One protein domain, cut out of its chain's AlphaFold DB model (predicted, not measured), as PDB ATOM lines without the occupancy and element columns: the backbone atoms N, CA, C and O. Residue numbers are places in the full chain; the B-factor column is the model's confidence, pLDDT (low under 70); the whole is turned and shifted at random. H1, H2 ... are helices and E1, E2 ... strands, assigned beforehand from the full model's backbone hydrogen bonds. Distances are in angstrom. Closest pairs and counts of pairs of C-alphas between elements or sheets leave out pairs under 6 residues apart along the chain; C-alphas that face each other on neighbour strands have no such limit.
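AT A GLANCE: This is residues 55 to 86, 262 to 305 and 320 to 396 of the 396 residues of the protein "tRNA:m(4)X modification enzyme TRM13" of Schistosoma haematobium (UniProt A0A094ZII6). A long helix, H6, runs through the middle of an elongated body; H1, H2 and H3 pack on it crosswise, and a small sheet of E1, E2 and E3 covers residues 355 to 367 of it. The helical hairpin H4 and H5 packs on residues 59 to 67 of H1, at the end of the body away from the sheet. The 153 printed residues, with six named helices and three named strands in the order H1 E1 H2 H3 H4 H5 H6 E2 E3, are mostly helix by class. The mixed sheet runs E1 E2 E3, and the whole is compact, with a radius of gyration of the C-alphas of 15.9 A and spans of 52 by 34 by 25 A.

HOW THE PARTS SIT: H1, residues 59 to 75, touches H4, residues 321 to 329, with C-alphas 60 and 327 closest at 6.6 A. It touches H5, residues 332 to 340, with C-alphas 59 and 336 closest at 5.0 A. H4 and H5 form a helical hairpin at a shallow tilt of 15 degrees, opposite ways, with C-alphas 326 and 335 closest at 5.3 A. With residues 66 to 73 alone H1 touches H6, residues 344 to 368, at a steep tilt of 55 degrees; C-alphas 73 and 353 are closest at 6.2 A. H1 and H6 are the hubs, touching three helices each. H2, residues 276 to 281, touches H6 about perpendicular at 84 degrees, with C-alphas 279 and 361 closest at 5.6 A. H3, residues 287 to 300, touches H6 at a steep tilt of 58 degrees, opposite ways, with C-alphas 297 and 351 closest at 4.2 A. E1, residues 82 to 84, is parallel to E2, residues 374 to 379, with N 83 and O 377 2.8 A apart. E2 and E3, residues 390 to 395, form an antiparallel hairpin, with N 376 and O 393 2.9 A apart. H6 is on this sheet at a height of 9.3 A, over E2 and E3, making two layers, a helix on one face of a sheet. Every O i to N i+4 pair is within hydrogen-bond range in H1, H2, H5 and H6, against 6 of 10 in H3 and 4 of 5 in H4.

IN THESE COORDINATES: H1 begins at C-alpha 59, (13.525, 20.090, -7.735), and is 24.3 A long. H3 is 21.1 A long. H6 is 36.3 A long and ends at C-alpha 368, (-2.750, 51.885, -1.142). E3 is 16.8 A long and ends at C-alpha 395, (-3.080, 54.384, 11.025).

THE WHOLE: The C-alphas farthest apart, of Lys 333 and Arg 396, are 52.2 A apart. Residues 87 to 261 and 306 to 319 are not printed, with C-alpha gaps of 17.8 A and 17.6 A. Residues 262 to 275 hold no named element. The pLDDT is under 70 at residues 303, 305 and 320 to 321.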
ATOM      1  N   ALA A  55       6.056  17.047  -4.347       74.00
ATOM      2  CA  ALA A  55       6.353  15.981  -5.299       74.00
ATOM      3  C   ALA A  55       5.823  16.268  -6.716       74.00
ATOM      4  O   ALA A  55       6.256  15.619  -7.663       74.00
ATOM      5  N   ASP A  56       4.903  17.227  -6.860       81.62
ATOM      6  CA  ASP A  56       4.320  17.607  -8.151       81.62
ATOM      7  C   ASP A  56       5.152  18.690  -8.862       81.62
ATOM      8  O   ASP A  56       4.840  19.067  -9.992       81.62
ATOM      9  N   VAL A  57       6.198  19.213  -8.209       88.44
ATOM     10  CA  VAL A  57       7.070  20.267  -8.735       88.44
ATOM     11  C   VAL A  57       8.497  19.750  -8.818       88.44
ATOM     12  O   VAL A  57       9.003  19.153  -7.873       88.44
ATOM     13  N   SER A  58       9.164  20.019  -9.938       93.06
ATOM     14  CA  SER A  58      10.558  19.618 -10.113       93.06
ATOM     15  C   SER A  58      11.473  20.289  -9.077       93.06
ATOM     16  O   SER A  58      11.260  21.443  -8.671       93.06
ATOM     17  N   ALA A  59      12.516  19.584  -8.652       93.31
ATOM     18  CA  ALA A  59      13.525  20.090  -7.735       93.31
ATOM     19  C   ALA A  59      14.222  21.324  -8.306       93.31
ATOM     20  O   ALA A  59      14.427  22.298  -7.584       93.31
ATOM     21  N   VAL A  60      14.501  21.326  -9.615       94.19
ATOM     22  CA  VAL A  60      15.061  22.484 -10.328       94.19
ATOM     23  C   VAL A  60      14.162  23.713 -10.157       94.19
ATOM     24  O   VAL A  60      14.630  24.785  -9.776       94.19
ATOM     25  N   THR A  61      12.853  23.572 -10.387       94.00
ATOM     26  CA  THR A  61      11.890  24.681 -10.261       94.00
ATOM     27  C   THR A  61      11.807  25.176  -8.820       94.00
ATOM     28  O   THR A  61      11.793  26.381  -8.569       94.00
ATOM     29  N   THR A  62      11.814  24.248  -7.863       94.38
ATOM     30  CA  THR A  62      11.804  24.563  -6.434       94.38
ATOM     31  C   THR A  62      13.048  25.348  -6.013       94.38
ATOM     32  O   THR A  62      12.923  26.386  -5.363       94.38
ATOM     33  N   LEU A  63      14.242  24.898  -6.403       94.94
ATOM     34  CA  LEU A  63      15.495  25.580  -6.075       94.94
ATOM     35  C   LEU A  63      15.600  26.950  -6.762       94.94
ATOM     36  O   LEU A  63      16.060  27.902  -6.133       94.94
ATOM     37  N   ARG A  64      15.115  27.094  -8.005       95.44
ATOM     38  CA  ARG A  64      15.040  28.403  -8.682       95.44
ATOM     39  C   ARG A  64      14.150  29.379  -7.920       95.44
ATOM     40  O   ARG A  64      14.530  30.534  -7.749       95.44
ATOM     41  N   LEU A  65      12.997  28.922  -7.427       96.44
ATOM     42  CA  LEU A  65      12.128  29.755  -6.596       96.44
ATOM     43  C   LEU A  65      12.812  30.141  -5.278       96.44
ATOM     44  O   LEU A  65      12.699  31.288  -4.859       96.44
ATOM     45  N   ILE A  66      13.541  29.222  -4.639       95.88
ATOM     46  CA  ILE A  66      14.321  29.518  -3.427       95.88
ATOM     47  C   ILE A  66      15.337  30.636  -3.688       95.88
ATOM     48  O   ILE A  66      15.333  31.618  -2.951       95.88
ATOM     49  N   ALA A  67      16.136  30.534  -4.754       95.25
ATOM     50  CA  ALA A  67      17.104  31.570  -5.119       95.25
ATOM     51  C   ALA A  67      16.415  32.922  -5.383       95.25
ATOM     52  O   ALA A  67      16.794  33.947  -4.818       95.25
ATOM     53  N   ARG A  68      15.321  32.909  -6.155       96.19
ATOM     54  CA  ARG A  68      14.521  34.104  -6.456       96.19
ATOM     55  C   ARG A  68      13.928  34.758  -5.203       96.19
ATOM     56  O   ARG A  68      13.807  35.978  -5.138       96.19
ATOM     57  N   LEU A  69      13.529  33.973  -4.203       97.38
ATOM     58  CA  LEU A  69      13.014  34.504  -2.939       97.38
ATOM     59  C   LEU A  69      14.094  35.263  -2.163       97.38
ATOM     60  O   LEU A  69      13.784  36.282  -1.546       97.38
ATOM     61  N   GLU A  70      15.345  34.805  -2.201       95.56
ATOM     62  CA  GLU A  70      16.459  35.537  -1.592       95.56
ATOM     63  C   GLU A  70      16.715  36.872  -2.299       95.56
ATOM     64  O   GLU A  70      16.858  37.888  -1.622       95.56
ATOM     65  N   GLU A  71      16.675  36.896  -3.634       95.06
ATOM     66  CA  GLU A  71      16.781  38.129  -4.430       95.06
ATOM     67  C   GLU A  71      15.656  39.116  -4.083       95.06
ATOM     68  O   GLU A  71      15.920  40.255  -3.691       95.06
ATOM     69  N   LEU A  72      14.399  38.656  -4.114       96.19
ATOM     70  CA  LEU A  72      13.228  39.465  -3.754       96.19
ATOM     71  C   LEU A  72      13.299  39.992  -2.318       96.19
ATOM     72  O   LEU A  72      12.835  41.100  -2.040       96.19
ATOM     73  N   SER A  73      13.871  39.214  -1.396       96.31
ATOM     74  CA  SER A  73      14.073  39.649  -0.016       96.31
ATOM     75  C   SER A  73      14.939  40.898   0.063       96.31
ATOM     76  O   SER A  73      14.639  41.786   0.864       96.31
ATOM     77  N   THR A  74      15.989  40.975  -0.753       95.06
ATOM     78  CA  THR A  74      16.867  42.144  -0.834       95.06
ATOM     79  C   THR A  74      16.200  43.281  -1.603       95.06
ATOM     80  O   THR A  74      16.147  44.398  -1.094       95.06
ATOM     81  N   GLU A  75      15.628  43.010  -2.780       95.50
ATOM     82  CA  GLU A  75      14.997  44.029  -3.638       95.50
ATOM     83  C   GLU A  75      13.855  44.772  -2.935       95.50
ATOM     84  O   GLU A  75      13.769  46.000  -2.975       95.50
ATOM     85  N   LEU A  76      12.979  44.030  -2.257       95.00
ATOM     86  CA  LEU A  76      11.837  44.603  -1.546       95.00
ATOM     87  C   LEU A  76      12.192  45.020  -0.116       95.00
ATOM     88  O   LEU A  76      11.355  45.620   0.563       95.00
ATOM     89  N   ASN A  77      13.418  44.749   0.335       94.06
ATOM     90  CA  ASN A  77      13.868  44.933   1.708       94.06
ATOM     91  C   ASN A  77      12.897  44.284   2.721       94.06
ATOM     92  O   ASN A  77      12.329  44.942   3.589       94.06
ATOM     93  N   LEU A  78      12.617  42.989   2.552       93.50
ATOM     94  CA  LEU A  78      11.572  42.286   3.312       93.50
ATOM     95  C   LEU A  78      11.919  42.075   4.792       93.50
ATOM     96  O   LEU A  78      11.011  41.920   5.611       93.50
ATOM     97  N   ILE A  79      13.210  42.019   5.124       90.31
ATOM     98  CA  ILE A  79      13.691  41.724   6.479       90.31
ATOM     99  C   ILE A  79      14.016  43.012   7.238       90.31
ATOM    100  O   ILE A  79      13.524  43.178   8.352       90.31
ATOM    101  N   ASP A  80      14.755  43.948   6.637       88.31
ATOM    102  CA  ASP A  80      15.259  45.119   7.371       88.31
ATOM    103  C   ASP A  80      14.207  46.232   7.525       88.31
ATOM    104  O   ASP A  80      14.426  47.206   8.238       88.31
ATOM    105  N   ARG A  81      13.033  46.093   6.892       88.62
ATOM    106  CA  ARG A  81      11.865  46.967   7.121       88.62
ATOM    107  C   ARG A  81      11.152  46.718   8.450       88.62
ATOM    108  O   ARG A  81      10.218  47.450   8.769       88.62
ATOM    109  N   ILE A  82      11.505  45.657   9.173       92.56
ATOM    110  CA  ILE A  82      10.843  45.315  10.429       92.56
ATOM    111  C   ILE A  82      11.421  46.185  11.541       92.56
ATOM    112  O   ILE A  82      12.606  46.102  11.856       92.56
ATOM    113  N   GLU A  83      10.569  46.981  12.171       93.44
ATOM    114  CA  GLU A  83      10.922  47.752  13.354       93.44
ATOM    115  C   GLU A  83      11.131  46.811  14.541       93.44
ATOM    116  O   GLU A  83      10.263  45.996  14.877       93.44
ATOM    117  N   ASP A  84      12.287  46.914  15.192       92.19
ATOM    118  CA  ASP A  84      12.579  46.102  16.362       92.19
ATOM    119  C   ASP A  84      11.983  46.734  17.623       92.19
ATOM    120  O   ASP A  84      12.450  47.744  18.148       92.19
ATOM    121  N   SER A  85      10.933  46.100  18.128       91.38
ATOM    122  CA  SER A  85      10.375  46.360  19.447       91.38
ATOM    123  C   SER A  85      10.362  45.051  20.230       91.38
ATOM    124  O   SER A  85       9.434  44.808  20.990       91.38
ATOM    125  N   SER A  86      11.331  44.158  20.023       87.38
ATOM    126  CA  SER A  86      11.335  42.832  20.647       87.38
ATOM    127  C   SER A  86      11.753  42.874  22.117       87.38
ATOM    128  O   SER A  86      11.316  42.028  22.900       87.38
ATOM    129  N   VAL A 262      -3.321  38.356   9.685       75.50
ATOM    130  CA  VAL A 262      -1.858  38.518   9.559       75.50
ATOM    131  C   VAL A 262      -1.086  37.259   9.976       75.50
ATOM    132  O   VAL A 262       0.096  37.114   9.682       75.50
ATOM    133  N   CYS A 263      -1.763  36.302  10.610       72.00
ATOM    134  CA  CYS A 263      -1.222  35.003  10.998       72.00
ATOM    135  C   CYS A 263      -1.699  33.893  10.037       72.00
ATOM    136  O   CYS A 263      -2.611  34.098   9.240       72.00
ATOM    137  N   CYS A 264      -1.068  32.715  10.086       82.50
ATOM    138  CA  CYS A 264      -1.396  31.541   9.253       82.50
ATOM    139  C   CYS A 264      -0.979  31.608   7.768       82.50
ATOM    140  O   CYS A 264      -1.684  31.087   6.906       82.50
ATOM    141  N   HIS A 265       0.206  32.144   7.462       90.44
ATOM    142  CA  HIS A 265       0.783  32.210   6.104       90.44
ATOM    143  C   HIS A 265       0.717  30.887   5.315       90.44
ATOM    144  O   HIS A 265       0.408  30.883   4.124       90.44
ATOM    145  N   SER A 266       0.907  29.746   5.990       87.81
ATOM    146  CA  SER A 266       0.860  28.403   5.381       87.81
ATOM    147  C   SER A 266      -0.538  27.884   5.044       87.81
ATOM    148  O   SER A 266      -0.702  26.770   4.534       87.81
ATOM    149  N   LYS A 267      -1.565  28.669   5.375       87.00
ATOM    150  CA  LYS A 267      -2.967  28.426   5.029       87.00
ATOM    151  C   LYS A 267      -3.480  29.407   3.978       87.00
ATOM    152  O   LYS A 267      -4.571  29.183   3.472       87.00
ATOM    153  N   CYS A 268      -2.719  30.453   3.652       88.06
ATOM    154  CA  CYS A 268      -3.099  31.419   2.632       88.06
ATOM    155  C   CYS A 268      -3.201  30.748   1.259       88.06
ATOM    156  O   CYS A 268      -2.321  29.987   0.857       88.06
ATOM    157  N   THR A 269      -4.258  31.067   0.522       88.50
ATOM    158  CA  THR A 269      -4.425  30.663  -0.875       88.50
ATOM    159  C   THR A 269      -4.261  31.881  -1.775       88.50
ATOM    160  O   THR A 269      -4.495  33.010  -1.344       88.50
ATOM    161  N   TRP A 270      -3.853  31.681  -3.028       90.25
ATOM    162  CA  TRP A 270      -3.639  32.787  -3.969       90.25
ATOM    163  C   TRP A 270      -4.884  33.670  -4.149       90.25
ATOM    164  O   TRP A 270      -4.775  34.884  -4.280       90.25
ATOM    165  N   ASP A 271      -6.071  33.067  -4.118       85.50
ATOM    166  CA  ASP A 271      -7.335  33.772  -4.325       85.50
ATOM    167  C   ASP A 271      -7.842  34.508  -3.078       85.50
ATOM    168  O   ASP A 271      -8.564  35.490  -3.216       85.50
ATOM    169  N   GLU A 272      -7.443  34.073  -1.881       81.00
ATOM    170  CA  GLU A 272      -7.841  34.678  -0.598       81.00
ATOM    171  C   GLU A 272      -6.772  35.623  -0.035       81.00
ATOM    172  O   GLU A 272      -6.958  36.234   1.019       81.00
ATOM    173  N   THR A 273      -5.617  35.728  -0.696       87.31
ATOM    174  CA  THR A 273      -4.497  36.509  -0.171       87.31
ATOM    175  C   THR A 273      -4.698  37.988  -0.447       87.31
ATOM    176  O   THR A 273      -4.687  38.452  -1.587       87.31
ATOM    177  N   VAL A 274      -4.821  38.744   0.637       88.94
ATOM    178  CA  VAL A 274      -4.837  40.206   0.614       88.94
ATOM    179  C   VAL A 274      -3.502  40.737   0.094       88.94
ATOM    180  O   VAL A 274      -2.440  40.269   0.502       88.94
ATOM    181  N   GLY A 275      -3.559  41.703  -0.825       91.56
ATOM    182  CA  GLY A 275      -2.371  42.227  -1.500       91.56
ATOM    183  C   GLY A 275      -1.895  41.420  -2.705       91.56
ATOM    184  O   GLY A 275      -0.805  41.680  -3.213       91.56
ATOM    185  N   ARG A 276      -2.704  40.472  -3.205       92.88
ATOM    186  CA  ARG A 276      -2.413  39.710  -4.430       92.88
ATOM    187  C   ARG A 276      -1.996  40.598  -5.603       92.88
ATOM    188  O   ARG A 276      -1.051  40.245  -6.298       92.88
ATOM    189  N   PHE A 277      -2.682  41.723  -5.827       94.62
ATOM    190  CA  PHE A 277      -2.347  42.649  -6.915       94.62
ATOM    191  C   PHE A 277      -0.869  43.062  -6.861       94.62
ATOM    192  O   PHE A 277      -0.164  42.961  -7.859       94.62
ATOM    193  N   TRP A 278      -0.379  43.424  -5.677       96.19
ATOM    194  CA  TRP A 278       1.005  43.835  -5.449       96.19
ATOM    195  C   TRP A 278       1.987  42.671  -5.588       96.19
ATOM    196  O   TRP A 278       3.037  42.817  -6.210       96.19
ATOM    197  N   LEU A 279       1.631  41.490  -5.074       96.88
ATOM    198  CA  LEU A 279       2.436  40.278  -5.252       96.88
ATOM    199  C   LEU A 279       2.597  39.909  -6.734       96.88
ATOM    200  O   LEU A 279       3.680  39.519  -7.160       96.88
ATOM    201  N   GLU A 280       1.534  40.049  -7.523       96.50
ATOM    202  CA  GLU A 280       1.536  39.728  -8.948       96.50
ATOM    203  C   GLU A 280       2.255  40.796  -9.784       96.50
ATOM    204  O   GLU A 280       3.037  40.457 -10.669       96.50
ATOM    205  N   LYS A 281       1.984  42.084  -9.541       96.25
ATOM    206  CA  LYS A 281       2.473  43.173 -10.399       96.25
ATOM    207  C   LYS A 281       3.879  43.633 -10.049       96.25
ATOM    208  O   LYS A 281       4.682  43.820 -10.959       96.25
ATOM    209  N   GLU A 282       4.188  43.750  -8.764       95.19
ATOM    210  CA  GLU A 282       5.480  44.273  -8.316       95.19
ATOM    211  C   GLU A 282       6.467  43.142  -8.017       95.19
ATOM    212  O   GLU A 282       7.562  43.113  -8.574       95.19
ATOM    213  N   ALA A 283       6.070  42.157  -7.201       95.75
ATOM    214  CA  ALA A 283       6.939  41.021  -6.864       95.75
ATOM    215  C   ALA A 283       6.976  39.939  -7.965       95.75
ATOM    216  O   ALA A 283       7.779  39.002  -7.907       95.75
ATOM    217  N   LYS A 284       6.119  40.068  -8.992       97.06
ATOM    218  CA  LYS A 284       6.019  39.160 -10.147       97.06
ATOM    219  C   LYS A 284       5.785  37.698  -9.745       97.06
ATOM    220  O   LYS A 284       6.281  36.786 -10.409       97.06
ATOM    221  N   ILE A 285       5.083  37.467  -8.639       96.94
ATOM    222  CA  ILE A 285       4.772  36.130  -8.134       96.94
ATOM    223  C   ILE A 285       3.570  35.567  -8.882       96.94
ATOM    224  O   ILE A 285       2.532  36.217  -9.012       96.94
ATOM    225  N   THR A 286       3.706  34.336  -9.355       95.06
ATOM    226  CA  THR A 286       2.617  33.596  -9.997       95.06
ATOM    227  C   THR A 286       1.785  32.808  -8.979       95.06
ATOM    228  O   THR A 286       2.217  32.543  -7.856       95.06
ATOM    229  N   SER A 287       0.589  32.361  -9.381       92.38
ATOM    230  CA  SER A 287      -0.252  31.515  -8.518       92.38
ATOM    231  C   SER A 287       0.427  30.200  -8.116       92.38
ATOM    232  O   SER A 287       0.148  29.708  -7.022       92.38
ATOM    233  N   ASP A 288       1.249  29.606  -8.984       90.62
ATOM    234  CA  ASP A 288       1.909  28.324  -8.710       90.62
ATOM    235  C   ASP A 288       3.086  28.514  -7.748       90.62
ATOM    236  O   ASP A 288       3.202  27.782  -6.763       90.62
ATOM    237  N   GLU A 289       3.885  29.568  -7.941       94.56
ATOM    238  CA  GLU A 289       4.926  29.964  -6.987       94.56
ATOM    239  C   GLU A 289       4.329  30.303  -5.621       94.56
ATOM    240  O   GLU A 289       4.858  29.879  -4.595       94.56
ATOM    241  N   PHE A 290       3.187  30.996  -5.579       94.94
ATOM    242  CA  PHE A 290       2.538  31.340  -4.316       94.94
ATOM    243  C   PHE A 290       2.139  30.109  -3.492       94.94
ATOM    244  O   PHE A 290       2.235  30.131  -2.264       94.94
ATOM    245  N   ARG A 291       1.728  29.006  -4.134       91.31
ATOM    246  CA  ARG A 291       1.429  27.750  -3.420       91.31
ATOM    247  C   ARG A 291       2.668  27.209  -2.705       91.31
ATOM    248  O   ARG A 291       2.559  26.769  -1.560       91.31
ATOM    249  N   LEU A 292       3.833  27.283  -3.350       93.62
ATOM    250  CA  LEU A 292       5.112  26.904  -2.748       93.62
ATOM    251  C   LEU A 292       5.538  27.896  -1.663       93.62
ATOM    252  O   LEU A 292       5.943  27.463  -0.593       93.62
ATOM    253  N   ILE A 293       5.371  29.202  -1.878       95.62
ATOM    254  CA  ILE A 293       5.670  30.249  -0.884       95.62
ATOM    255  C   ILE A 293       4.837  30.047   0.385       95.62
ATOM    256  O   ILE A 293       5.371  30.063   1.497       95.62
ATOM    257  N   SER A 294       3.533  29.797   0.238       92.88
ATOM    258  CA  SER A 294       2.667  29.467   1.371       92.88
ATOM    259  C   SER A 294       3.175  28.211   2.085       92.88
ATOM    260  O   SER A 294       3.331  28.223   3.305       92.88
ATOM    261  N   TYR A 295       3.540  27.156   1.353       91.75
ATOM    262  CA  TYR A 295       4.130  25.959   1.950       91.75
ATOM    263  C   TYR A 295       5.450  26.257   2.696       91.75
ATOM    264  O   TYR A 295       5.561  25.948   3.881       91.75
ATOM    265  N   PHE A 296       6.422  26.920   2.061       94.00
ATOM    266  CA  PHE A 296       7.728  27.251   2.644       94.00
ATOM    267  C   PHE A 296       7.627  28.167   3.856       94.00
ATOM    268  O   PHE A 296       8.452  28.060   4.760       94.00
ATOM    269  N   SER A 297       6.588  29.000   3.951       93.56
ATOM    270  CA  SER A 297       6.347  29.826   5.140       93.56
ATOM    271  C   SER A 297       6.275  29.006   6.439       93.56
ATOM    272  O   SER A 297       6.608  29.519   7.511       93.56
ATOM    273  N   SER A 298       5.910  27.713   6.373       91.56
ATOM    274  CA  SER A 298       5.917  26.844   7.551       91.56
ATOM    275  C   SER A 298       7.327  26.496   8.031       91.56
ATOM    276  O   SER A 298       7.499  26.220   9.216       91.56
ATOM    277  N   TRP A 299       8.350  26.550   7.172       92.12
ATOM    278  CA  TRP A 299       9.735  26.270   7.567       92.12
ATOM    279  C   TRP A 299      10.255  27.232   8.640       92.12
ATOM    280  O   TRP A 299      11.113  26.849   9.428       92.12
ATOM    281  N   ALA A 300       9.676  28.431   8.759       86.06
ATOM    282  CA  ALA A 300       9.997  29.364   9.840       86.06
ATOM    283  C   ALA A 300       9.519  28.902  11.229       86.06
ATOM    284  O   ALA A 300      10.005  29.410  12.235       86.06
ATOM    285  N   VAL A 301       8.545  27.985  11.302       78.31
ATOM    286  CA  VAL A 301       7.885  27.574  12.559       78.31
ATOM    287  C   VAL A 301       8.048  26.092  12.885       78.31
ATOM    288  O   VAL A 301       7.603  25.654  13.942       78.31
ATOM    289  N   CYS A 302       8.693  25.309  12.017       76.56
ATOM    290  CA  CYS A 302       8.845  23.855  12.153       76.56
ATOM    291  C   CYS A 302       9.731  23.394  13.333       76.56
ATOM    292  O   CYS A 302      10.022  22.206  13.436       76.56
ATOM    293  N   GLY A 303      10.150  24.289  14.236       65.12
ATOM    294  CA  GLY A 303      10.934  23.929  15.427       65.12
ATOM    295  C   GLY A 303      12.362  23.477  15.121       65.12
ATOM    296  O   GLY A 303      12.991  22.814  15.943       65.12
ATOM    297  N   PHE A 304      12.866  23.822  13.939       70.25
ATOM    298  CA  PHE A 304      14.247  23.611  13.546       70.25
ATOM    299  C   PHE A 304      15.195  24.327  14.514       70.25
ATOM    300  O   PHE A 304      15.087  25.538  14.705       70.25
ATOM    301  N   LYS A 305      16.132  23.592  15.119       59.47
ATOM    302  CA  LYS A 305      17.229  24.188  15.885       59.47
ATOM    303  C   LYS A 305      18.387  24.442  14.929       59.47
ATOM    304  O   LYS A 305      19.029  23.495  14.488       59.47
ATOM    305  N   ASN A 320      25.271  28.339   1.680       53.91
ATOM    306  CA  ASN A 320      24.473  28.886   0.568       53.91
ATOM    307  C   ASN A 320      24.938  28.385  -0.813       53.91
ATOM    308  O   ASN A 320      24.174  28.423  -1.774       53.91
ATOM    309  N   GLN A 321      26.181  27.914  -0.934       64.75
ATOM    310  CA  GLN A 321      26.784  27.585  -2.229       64.75
ATOM    311  C   GLN A 321      26.309  26.244  -2.806       64.75
ATOM    312  O   GLN A 321      26.217  26.109  -4.024       64.75
ATOM    313  N   SER A 322      25.923  25.283  -1.961       77.62
ATOM    314  CA  SER A 322      25.660  23.905  -2.404       77.62
ATOM    315  C   SER A 322      24.461  23.774  -3.356       77.62
ATOM    316  O   SER A 322      24.567  23.114  -4.388       77.62
ATOM    317  N   TYR A 323      23.327  24.424  -3.067       88.25
ATOM    318  CA  TYR A 323      22.146  24.314  -3.934       88.25
ATOM    319  C   TYR A 323      22.235  25.228  -5.170       88.25
ATOM    320  O   TYR A 323      21.681  24.902  -6.220       88.25
ATOM    321  N   LEU A 324      22.970  26.344  -5.076       90.00
ATOM    322  CA  LEU A 324      23.263  27.217  -6.217       90.00
ATOM    323  C   LEU A 324      24.191  26.533  -7.227       90.00
ATOM    324  O   LEU A 324      24.076  26.772  -8.425       90.00
ATOM    325  N   GLU A 325      25.104  25.678  -6.768       89.56
ATOM    326  CA  GLU A 325      25.935  24.846  -7.641       89.56
ATOM    327  C   GLU A 325      25.111  23.782  -8.368       89.56
ATOM    328  O   GLU A 325      25.237  23.667  -9.585       89.56
ATOM    329  N   ALA A 326      24.207  23.090  -7.667       90.12
ATOM    330  CA  ALA A 326      23.280  22.141  -8.292       90.12
ATOM    331  C   ALA A 326      22.374  22.814  -9.341       90.12
ATOM    332  O   ALA A 326      22.097  22.243 -10.391       90.12
ATOM    333  N   LEU A 327      21.969  24.069  -9.118       92.38
ATOM    334  CA  LEU A 327      21.213  24.839 -10.109       92.38
ATOM    335  C   LEU A 327      21.998  25.128 -11.396       92.38
ATOM    336  O   LEU A 327      21.382  25.293 -12.447       92.38
ATOM    337  N   LYS A 328      23.338  25.185 -11.348       92.00
ATOM    338  CA  LYS A 328      24.165  25.416 -12.547       92.00
ATOM    339  C   LYS A 328      24.190  24.212 -13.483       92.00
ATOM    340  O   LYS A 328      24.389  24.406 -14.679       92.00
ATOM    341  N   SER A 329      24.034  22.995 -12.961       88.44
ATOM    342  CA  SER A 329      24.020  21.783 -13.789       88.44
ATOM    343  C   SER A 329      22.677  21.556 -14.485       88.44
ATOM    344  O   SER A 329      22.612  20.776 -15.433       88.44
ATOM    345  N   ASP A 330      21.619  22.232 -14.019       88.25
ATOM    346  CA  ASP A 330      20.226  22.063 -14.453       88.25
ATOM    347  C   ASP A 330      19.746  20.599 -14.427       88.25
ATOM    348  O   ASP A 330      18.819  20.197 -15.133       88.25
ATOM    349  N   ASN A 331      20.407  19.770 -13.612       93.31
ATOM    350  CA  ASN A 331      20.148  18.347 -13.514       93.31
ATOM    351  C   ASN A 331      19.150  18.071 -12.387       93.31
ATOM    352  O   ASN A 331      19.420  18.338 -11.216       93.31
ATOM    353  N   GLU A 332      18.011  17.477 -12.736       93.44
ATOM    354  CA  GLU A 332      16.928  17.209 -11.786       93.44
ATOM    355  C   GLU A 332      17.362  16.326 -10.610       93.44
ATOM    356  O   GLU A 332      16.955  16.573  -9.478       93.44
ATOM    357  N   LYS A 333      18.224  15.330 -10.843       92.56
ATOM    358  CA  LYS A 333      18.693  14.431  -9.784       92.56
ATOM    359  C   LYS A 333      19.616  15.158  -8.807       92.56
ATOM    360  O   LYS A 333      19.442  15.028  -7.601       92.56
ATOM    361  N   GLU A 334      20.550  15.955  -9.318       92.69
ATOM    362  CA  GLU A 334      21.448  16.755  -8.477       92.69
ATOM    363  C   GLU A 334      20.675  17.822  -7.691       92.69
ATOM    364  O   GLU A 334      20.902  18.000  -6.496       92.69
ATOM    365  N   CYS A 335      19.704  18.482  -8.330       93.44
ATOM    366  CA  CYS A 335      18.811  19.425  -7.663       93.44
ATOM    367  C   CYS A 335      17.959  18.743  -6.586       93.44
ATOM    368  O   CYS A 335      17.745  19.318  -5.521       93.44
ATOM    369  N   GLN A 336      17.480  17.522  -6.832       93.12
ATOM    370  CA  GLN A 336      16.709  16.750  -5.858       93.12
ATOM    371  C   GLN A 336      17.562  16.396  -4.633       93.12
ATOM    372  O   GLN A 336      17.106  16.575  -3.501       93.12
ATOM    373  N   ASP A 337      18.801  15.951  -4.851       91.75
ATOM    374  CA  ASP A 337      19.751  15.645  -3.780       91.75
ATOM    375  C   ASP A 337      20.099  16.911  -2.975       91.75
ATOM    376  O   ASP A 337      20.091  16.891  -1.740       91.75
ATOM    377  N   ALA A 338      20.320  18.045  -3.649       92.62
ATOM    378  CA  ALA A 338      20.574  19.332  -3.003       92.62
ATOM    379  C   ALA A 338      19.361  19.850  -2.212       92.62
ATOM    380  O   ALA A 338      19.514  20.324  -1.088       92.62
ATOM    381  N   LEU A 339      18.144  19.727  -2.752       91.38
ATOM    382  CA  LEU A 339      16.911  20.134  -2.075       91.38
ATOM    383  C   LEU A 339      16.636  19.279  -0.829       91.38
ATOM    384  O   LEU A 339      16.234  19.804   0.215       91.38
ATOM    385  N   HIS A 340      16.868  17.966  -0.915       89.75
ATOM    386  CA  HIS A 340      16.739  17.057   0.222       89.75
ATOM    387  C   HIS A 340      17.711  17.437   1.346       89.75
ATOM    388  O   HIS A 340      17.308  17.566   2.508       89.75
ATOM    389  N   ASN A 341      18.966  17.697   0.980       89.75
ATOM    390  CA  ASN A 341      20.050  18.038   1.901       89.75
ATOM    391  C   ASN A 341      20.149  19.541   2.199       89.75
ATOM    392  O   ASN A 341      21.138  19.989   2.774       89.75
ATOM    393  N   LEU A 342      19.125  20.318   1.830       89.88
ATOM    394  CA  LEU A 342      19.112  21.754   2.047       89.88
ATOM    395  C   LEU A 342      19.212  22.059   3.544       89.88
ATOM    396  O   LEU A 342      18.408  21.559   4.348       89.88
ATOM    397  N   ASP A 343      20.196  22.896   3.869       89.25
ATOM    398  CA  ASP A 343      20.553  23.272   5.228       89.25
ATOM    399  C   ASP A 343      19.348  23.798   6.019       89.25
ATOM    400  O   ASP A 343      18.450  24.479   5.509       89.25
ATOM    401  N   VAL A 344      19.328  23.457   7.303       88.88
ATOM    402  CA  VAL A 344      18.222  23.782   8.200       88.88
ATOM    403  C   VAL A 344      18.102  25.293   8.396       88.88
ATOM    404  O   VAL A 344      16.988  25.824   8.381       88.88
ATOM    405  N   CYS A 345      19.221  26.005   8.529       88.50
ATOM    406  CA  CYS A 345      19.221  27.454   8.689       88.50
ATOM    407  C   CYS A 345      18.766  28.144   7.390       88.50
ATOM    408  O   CYS A 345      17.998  29.109   7.455       88.50
ATOM    409  N   VAL A 346      19.113  27.596   6.216       90.69
ATOM    410  CA  VAL A 346      18.568  28.052   4.921       90.69
ATOM    411  C   VAL A 346      17.050  27.853   4.857       90.69
ATOM    412  O   VAL A 346      16.328  28.800   4.547       90.69
ATOM    413  N   LYS A 347      16.520  26.680   5.233       92.31
ATOM    414  CA  LYS A 347      15.059  26.445   5.289       92.31
ATOM    415  C   LYS A 347      14.350  27.462   6.185       92.31
ATOM    416  O   LYS A 347      13.330  28.027   5.788       92.31
ATOM    417  N   VAL A 348      14.894  27.730   7.375       91.44
ATOM    418  CA  VAL A 348      14.341  28.729   8.305       91.44
ATOM    419  C   VAL A 348      14.374  30.130   7.694       91.44
ATOM    420  O   VAL A 348      13.368  30.842   7.760       91.44
ATOM    421  N   LYS A 349      15.493  30.524   7.072       92.75
ATOM    422  CA  LYS A 349      15.643  31.814   6.381       92.75
ATOM    423  C   LYS A 349      14.593  31.975   5.279       92.75
ATOM    424  O   LYS A 349      13.848  32.952   5.295       92.75
ATOM    425  N   ILE A 350      14.465  30.994   4.388       95.31
ATOM    426  CA  ILE A 350      13.472  31.003   3.305       95.31
ATOM    427  C   ILE A 350      12.048  31.050   3.853       95.31
ATOM    428  O   ILE A 350      11.218  31.807   3.352       95.31
ATOM    429  N   GLY A 351      11.758  30.310   4.924       94.44
ATOM    430  CA  GLY A 351      10.456  30.383   5.575       94.44
ATOM    431  C   GLY A 351      10.136  31.786   6.097       94.44
ATOM    432  O   GLY A 351       9.014  32.264   5.918       94.44
ATOM    433  N   LYS A 352      11.115  32.475   6.704       93.38
ATOM    434  CA  LYS A 352      10.958  33.865   7.163       93.38
ATOM    435  C   LYS A 352      10.717  34.811   5.984       93.38
ATOM    436  O   LYS A 352       9.794  35.618   6.054       93.38
ATOM    437  N   ILE A 353      11.474  34.661   4.896       96.31
ATOM    438  CA  ILE A 353      11.291  35.437   3.661       96.31
ATOM    439  C   ILE A 353       9.878  35.243   3.102       96.31
ATOM    440  O   ILE A 353       9.191  36.221   2.834       96.31
ATOM    441  N   CYS A 354       9.398  34.002   3.000       96.62
ATOM    442  CA  CYS A 354       8.055  33.707   2.493       96.62
ATOM    443  C   CYS A 354       6.959  34.371   3.334       96.62
ATOM    444  O   CYS A 354       6.020  34.951   2.786       96.62
ATOM    445  N   LYS A 355       7.087  34.326   4.668       94.62
ATOM    446  CA  LYS A 355       6.173  35.042   5.567       94.62
ATOM    447  C   LYS A 355       6.192  36.544   5.306       94.62
ATOM    448  O   LYS A 355       5.131  37.146   5.160       94.62
ATOM    449  N   ARG A 356       7.386  37.136   5.204       94.88
ATOM    450  CA  ARG A 356       7.550  38.573   4.962       94.88
ATOM    451  C   ARG A 356       7.085  39.015   3.588       94.88
ATOM    452  O   ARG A 356       6.535  40.100   3.485       94.88
ATOM    453  N   LEU A 357       7.211  38.178   2.565       96.50
ATOM    454  CA  LEU A 357       6.684  38.466   1.236       96.50
ATOM    455  C   LEU A 357       5.152  38.534   1.250       96.50
ATOM    456  O   LEU A 357       4.568  39.475   0.720       96.50
ATOM    457  N   ILE A 358       4.493  37.578   1.911       95.56
ATOM    458  CA  ILE A 358       3.034  37.607   2.092       95.56
ATOM    459  C   ILE A 358       2.615  38.839   2.910       95.56
ATOM    460  O   ILE A 358       1.664  39.526   2.539       95.56
ATOM    461  N   ASP A 359       3.330  39.149   3.997       94.50
ATOM    462  CA  ASP A 359       3.065  40.346   4.805       94.50
ATOM    463  C   ASP A 359       3.270  41.631   4.000       94.50
ATOM    464  O   ASP A 359       2.450  42.536   4.085       94.50
ATOM    465  N   TRP A 360       4.294  41.692   3.150       95.44
ATOM    466  CA  TRP A 360       4.551  42.820   2.260       95.44
ATOM    467  C   TRP A 360       3.376  43.086   1.315       95.44
ATOM    468  O   TRP A 360       2.957  44.234   1.176       95.44
ATOM    469  N   GLY A 361       2.763  42.036   0.753       94.81
ATOM    470  CA  GLY A 361       1.521  42.177  -0.010       94.81
ATOM    471  C   GLY A 361       0.410  42.833   0.820       94.81
ATOM    472  O   GLY A 361      -0.222  43.792   0.369       94.81
ATOM    473  N   ARG A 362       0.212  42.378   2.066       93.44
ATOM    474  CA  ARG A 362      -0.773  42.960   2.997       93.44
ATOM    475  C   ARG A 362      -0.468  44.424   3.303       93.44
ATOM    476  O   ARG A 362      -1.386  45.237   3.296       93.44
ATOM    477  N   LEU A 363       0.799  44.769   3.529       93.69
ATOM    478  CA  LEU A 363       1.221  46.147   3.782       93.69
ATOM    479  C   LEU A 363       0.872  47.060   2.601       93.69
ATOM    480  O   LEU A 363       0.332  48.145   2.804       93.69
ATOM    481  N   MET A 364       1.127  46.612   1.370       94.19
ATOM    482  CA  MET A 364       0.802  47.395   0.177       94.19
ATOM    483  C   MET A 364      -0.705  47.571  -0.009       94.19
ATOM    484  O   MET A 364      -1.155  48.677  -0.299       94.19
ATOM    485  N   TYR A 365      -1.493  46.526   0.250       93.19
ATOM    486  CA  TYR A 365      -2.954  46.624   0.258       93.19
ATOM    487  C   TYR A 365      -3.453  47.650   1.286       93.19
ATOM    488  O   TYR A 365      -4.223  48.548   0.959       93.19
ATOM    489  N   ILE A 366      -2.982  47.565   2.533       92.12
ATOM    490  CA  ILE A 366      -3.376  48.493   3.604       92.12
ATOM    491  C   ILE A 366      -3.006  49.937   3.234       92.12
ATOM    492  O   ILE A 366      -3.822  50.850   3.362       92.12
ATOM    493  N   LYS A 367      -1.792  50.139   2.721       93.31
ATOM    494  CA  LYS A 367      -1.295  51.464   2.360       93.31
ATOM    495  C   LYS A 367      -2.072  52.092   1.206       93.31
ATOM    496  O   LYS A 367      -2.448  53.258   1.287       93.31
ATOM    497  N   HIS A 368      -2.281  51.337   0.130       93.56
ATOM    498  CA  HIS A 368      -2.750  51.885  -1.142       93.56
ATOM    499  C   HIS A 368      -4.242  51.675  -1.404       93.56
ATOM    500  O   HIS A 368      -4.843  52.478  -2.110       93.56
ATOM    501  N   GLU A 369      -4.846  50.623  -0.851       90.94
ATOM    502  CA  GLU A 369      -6.259  50.296  -1.078       90.94
ATOM    503  C   GLU A 369      -7.128  50.700   0.118       90.94
ATOM    504  O   GLU A 369      -8.242  51.187  -0.073       90.94
ATOM    505  N   LEU A 370      -6.609  50.587   1.350       90.12
ATOM    506  CA  LEU A 370      -7.304  51.078   2.552       90.12
ATOM    507  C   LEU A 370      -6.967  52.533   2.912       90.12
ATOM    508  O   LEU A 370      -7.594  53.089   3.814       90.12
ATOM    509  N   ASN A 371      -6.019  53.160   2.207       91.12
ATOM    510  CA  ASN A 371      -5.556  54.530   2.456       91.12
ATOM    511  C   ASN A 371      -5.106  54.761   3.911       91.12
ATOM    512  O   ASN A 371      -5.452  55.774   4.521       91.12
ATOM    513  N   LEU A 372      -4.346  53.813   4.468       91.12
ATOM    514  CA  LEU A 372      -3.685  53.941   5.769       91.12
ATOM    515  C   LEU A 372      -2.173  54.120   5.536       91.12
ATOM    516  O   LEU A 372      -1.445  53.127   5.444       91.12
ATOM    517  N   PRO A 373      -1.693  55.363   5.328       90.31
ATOM    518  CA  PRO A 373      -0.328  55.629   4.876       90.31
ATOM    519  C   PRO A 373       0.726  55.380   5.958       90.31
ATOM    520  O   PRO A 373       1.864  55.036   5.621       90.31
ATOM    521  N   ASN A 374       0.351  55.541   7.229       91.62
ATOM    522  CA  ASN A 374       1.211  55.305   8.378       91.62
ATOM    523  C   ASN A 374       1.173  53.818   8.706       91.62
ATOM    524  O   ASN A 374       0.279  53.353   9.407       91.62
ATOM    525  N   ILE A 375       2.106  53.061   8.132       92.50
ATOM    526  CA  ILE A 375       2.132  51.608   8.238       92.50
ATOM    527  C   ILE A 375       3.530  51.098   8.574       92.50
ATOM    528  O   ILE A 375       4.506  51.471   7.921       92.50
ATOM    529  N   SER A 376       3.611  50.195   9.548       91.81
ATOM    530  CA  SER A 376       4.850  49.526   9.932       91.81
ATOM    531  C   SER A 376       4.626  48.046  10.245       91.81
ATOM    532  O   SER A 376       3.515  47.581  10.510       91.81
ATOM    533  N   SER A 377       5.705  47.270  10.156       93.62
ATOM    534  CA  SER A 377       5.771  45.910  10.687       93.62
ATOM    535  C   SER A 377       6.714  45.913  11.869       93.62
ATOM    536  O   SER A 377       7.867  46.297  11.718       93.62
ATOM    537  N   VAL A 378       6.236  45.457  13.018       93.88
ATOM    538  CA  VAL A 378       6.965  45.531  14.281       93.88
ATOM    539  C   VAL A 378       7.225  44.124  14.796       93.88
ATOM    540  O   VAL A 378       6.296  43.323  14.939       93.88
ATOM    541  N   ALA A 379       8.479  43.811  15.110       94.75
ATOM    542  CA  ALA A 379       8.811  42.640  15.907       94.75
ATOM    543  C   ALA A 379       8.438  42.922  17.364       94.75
ATOM    544  O   ALA A 379       9.140  43.658  18.045       94.75
ATOM    545  N   TYR A 380       7.321  42.376  17.851       94.44
ATOM    546  CA  TYR A 380       6.829  42.681  19.201       94.44
ATOM    547  C   TYR A 380       7.545  41.872  20.292       94.44
ATOM    548  O   TYR A 380       7.506  42.238  21.461       94.44
ATOM    549  N   THR A 381       8.200  40.763  19.943       93.00
ATOM    550  CA  THR A 381       8.968  39.923  20.877       93.00
ATOM    551  C   THR A 381      10.076  39.168  20.137       93.00
ATOM    552  O   THR A 381      10.156  39.226  18.907       93.00
ATOM    553  N   THR A 382      10.955  38.467  20.851       90.06
ATOM    554  CA  THR A 382      12.044  37.702  20.226       90.06
ATOM    555  C   THR A 382      11.523  36.426  19.563       90.06
ATOM    556  O   THR A 382      10.486  35.867  19.943       90.06
ATOM    557  N   SER A 383      12.254  35.920  18.564       86.50
ATOM    558  CA  SER A 383      11.878  34.676  17.882       86.50
ATOM    559  C   SER A 383      11.938  33.442  18.789       86.50
ATOM    560  O   SER A 383      11.239  32.463  18.521       86.50
ATOM    561  N   ASP A 384      12.714  33.503  19.874       84.00
ATOM    562  CA  ASP A 384      12.819  32.429  20.871       84.00
ATOM    563  C   ASP A 384      11.537  32.300  21.694       84.00
ATOM    564  O   ASP A 384      11.100  31.198  22.035       84.00
ATOM    565  N   VAL A 385      10.874  33.432  21.952       86.31
ATOM    566  CA  VAL A 385       9.547  33.454  22.562       86.31
ATOM    567  C   VAL A 385       8.519  32.963  21.564       86.31
ATOM    568  O   VAL A 385       7.673  32.147  21.922       86.31
ATOM    569  N   THR A 386       8.521  33.430  20.318       86.50
ATOM    570  CA  THR A 386       7.652  32.870  19.275       86.50
ATOM    571  C   THR A 386       8.162  33.174  17.875       86.50
ATOM    572  O   THR A 386       8.514  34.310  17.594       86.50
ATOM    573  N   PRO A 387       8.120  32.210  16.941       84.25
ATOM    574  CA  PRO A 387       8.433  32.486  15.540       84.25
ATOM    575  C   PRO A 387       7.319  33.280  14.822       84.25
ATOM    576  O   PRO A 387       7.472  33.643  13.657       84.25
ATOM    577  N   GLU A 388       6.186  33.518  15.492       86.12
ATOM    578  CA  GLU A 388       5.099  34.412  15.062       86.12
ATOM    579  C   GLU A 388       5.161  35.727  15.853       86.12
ATOM    580  O   GLU A 388       4.246  36.067  16.606       86.12
ATOM    581  N   ASN A 389       6.288  36.429  15.752       91.44
ATOM    582  CA  ASN A 389       6.616  37.605  16.559       91.44
ATOM    583  C   ASN A 389       6.421  38.951  15.848       91.44
ATOM    584  O   ASN A 389       6.937  39.954  16.330       91.44
ATOM    585  N   ILE A 390       5.705  38.994  14.722       92.56
ATOM    586  CA  ILE A 390       5.460  40.241  13.984       92.56
ATOM    587  C   ILE A 390       4.006  40.676  14.121       92.56
ATOM    588  O   ILE A 390       3.095  39.853  14.022       92.56
ATOM    589  N   VAL A 391       3.809  41.978  14.302       92.94
ATOM    590  CA  VAL A 391       2.518  42.663  14.210       92.94
ATOM    591  C   VAL A 391       2.594  43.743  13.130       92.94
ATOM    592  O   VAL A 391       3.663  44.293  12.878       92.94
ATOM    593  N   ILE A 392       1.472  44.018  12.464       93.00
ATOM    594  CA  ILE A 392       1.343  45.145  11.536       93.00
ATOM    595  C   ILE A 392       0.599  46.258  12.267       93.00
ATOM    596  O   ILE A 392      -0.515  46.031  12.745       93.00
ATOM    597  N   CYS A 393       1.205  47.439  12.323       91.94
ATOM    598  CA  CYS A 393       0.586  48.658  12.828       91.94
ATOM    599  C   CYS A 393       0.184  49.520  11.632       91.94
ATOM    600  O   CYS A 393       0.961  49.669  10.688       91.94
ATOM    601  N   ALA A 394      -1.038  50.051  11.643       90.69
ATOM    602  CA  ALA A 394      -1.537  50.903  10.573       90.69
ATOM    603  C   ALA A 394      -2.460  51.991  11.126       90.69
ATOM    604  O   ALA A 394      -3.364  51.704  11.913       90.69
ATOM    605  N   SER A 395      -2.261  53.226  10.679       87.50
ATOM    606  CA  SER A 395      -3.080  54.384  11.025       87.50
ATOM    607  C   SER A 395      -3.215  55.337   9.829       87.50
ATOM    608  O   SER A 395      -2.607  55.141   8.771       87.50
ATOM    609  N   ARG A 396      -4.114  56.318   9.966       83.50
ATOM    610  CA  ARG A 396      -4.344  57.350   8.945       83.50
ATOM    611  C   ARG A 396      -3.206  58.347   8.871       83.50
ATOM    612  O   ARG A 396      -2.605  58.614   9.934       83.50
TER     613      ARG A 396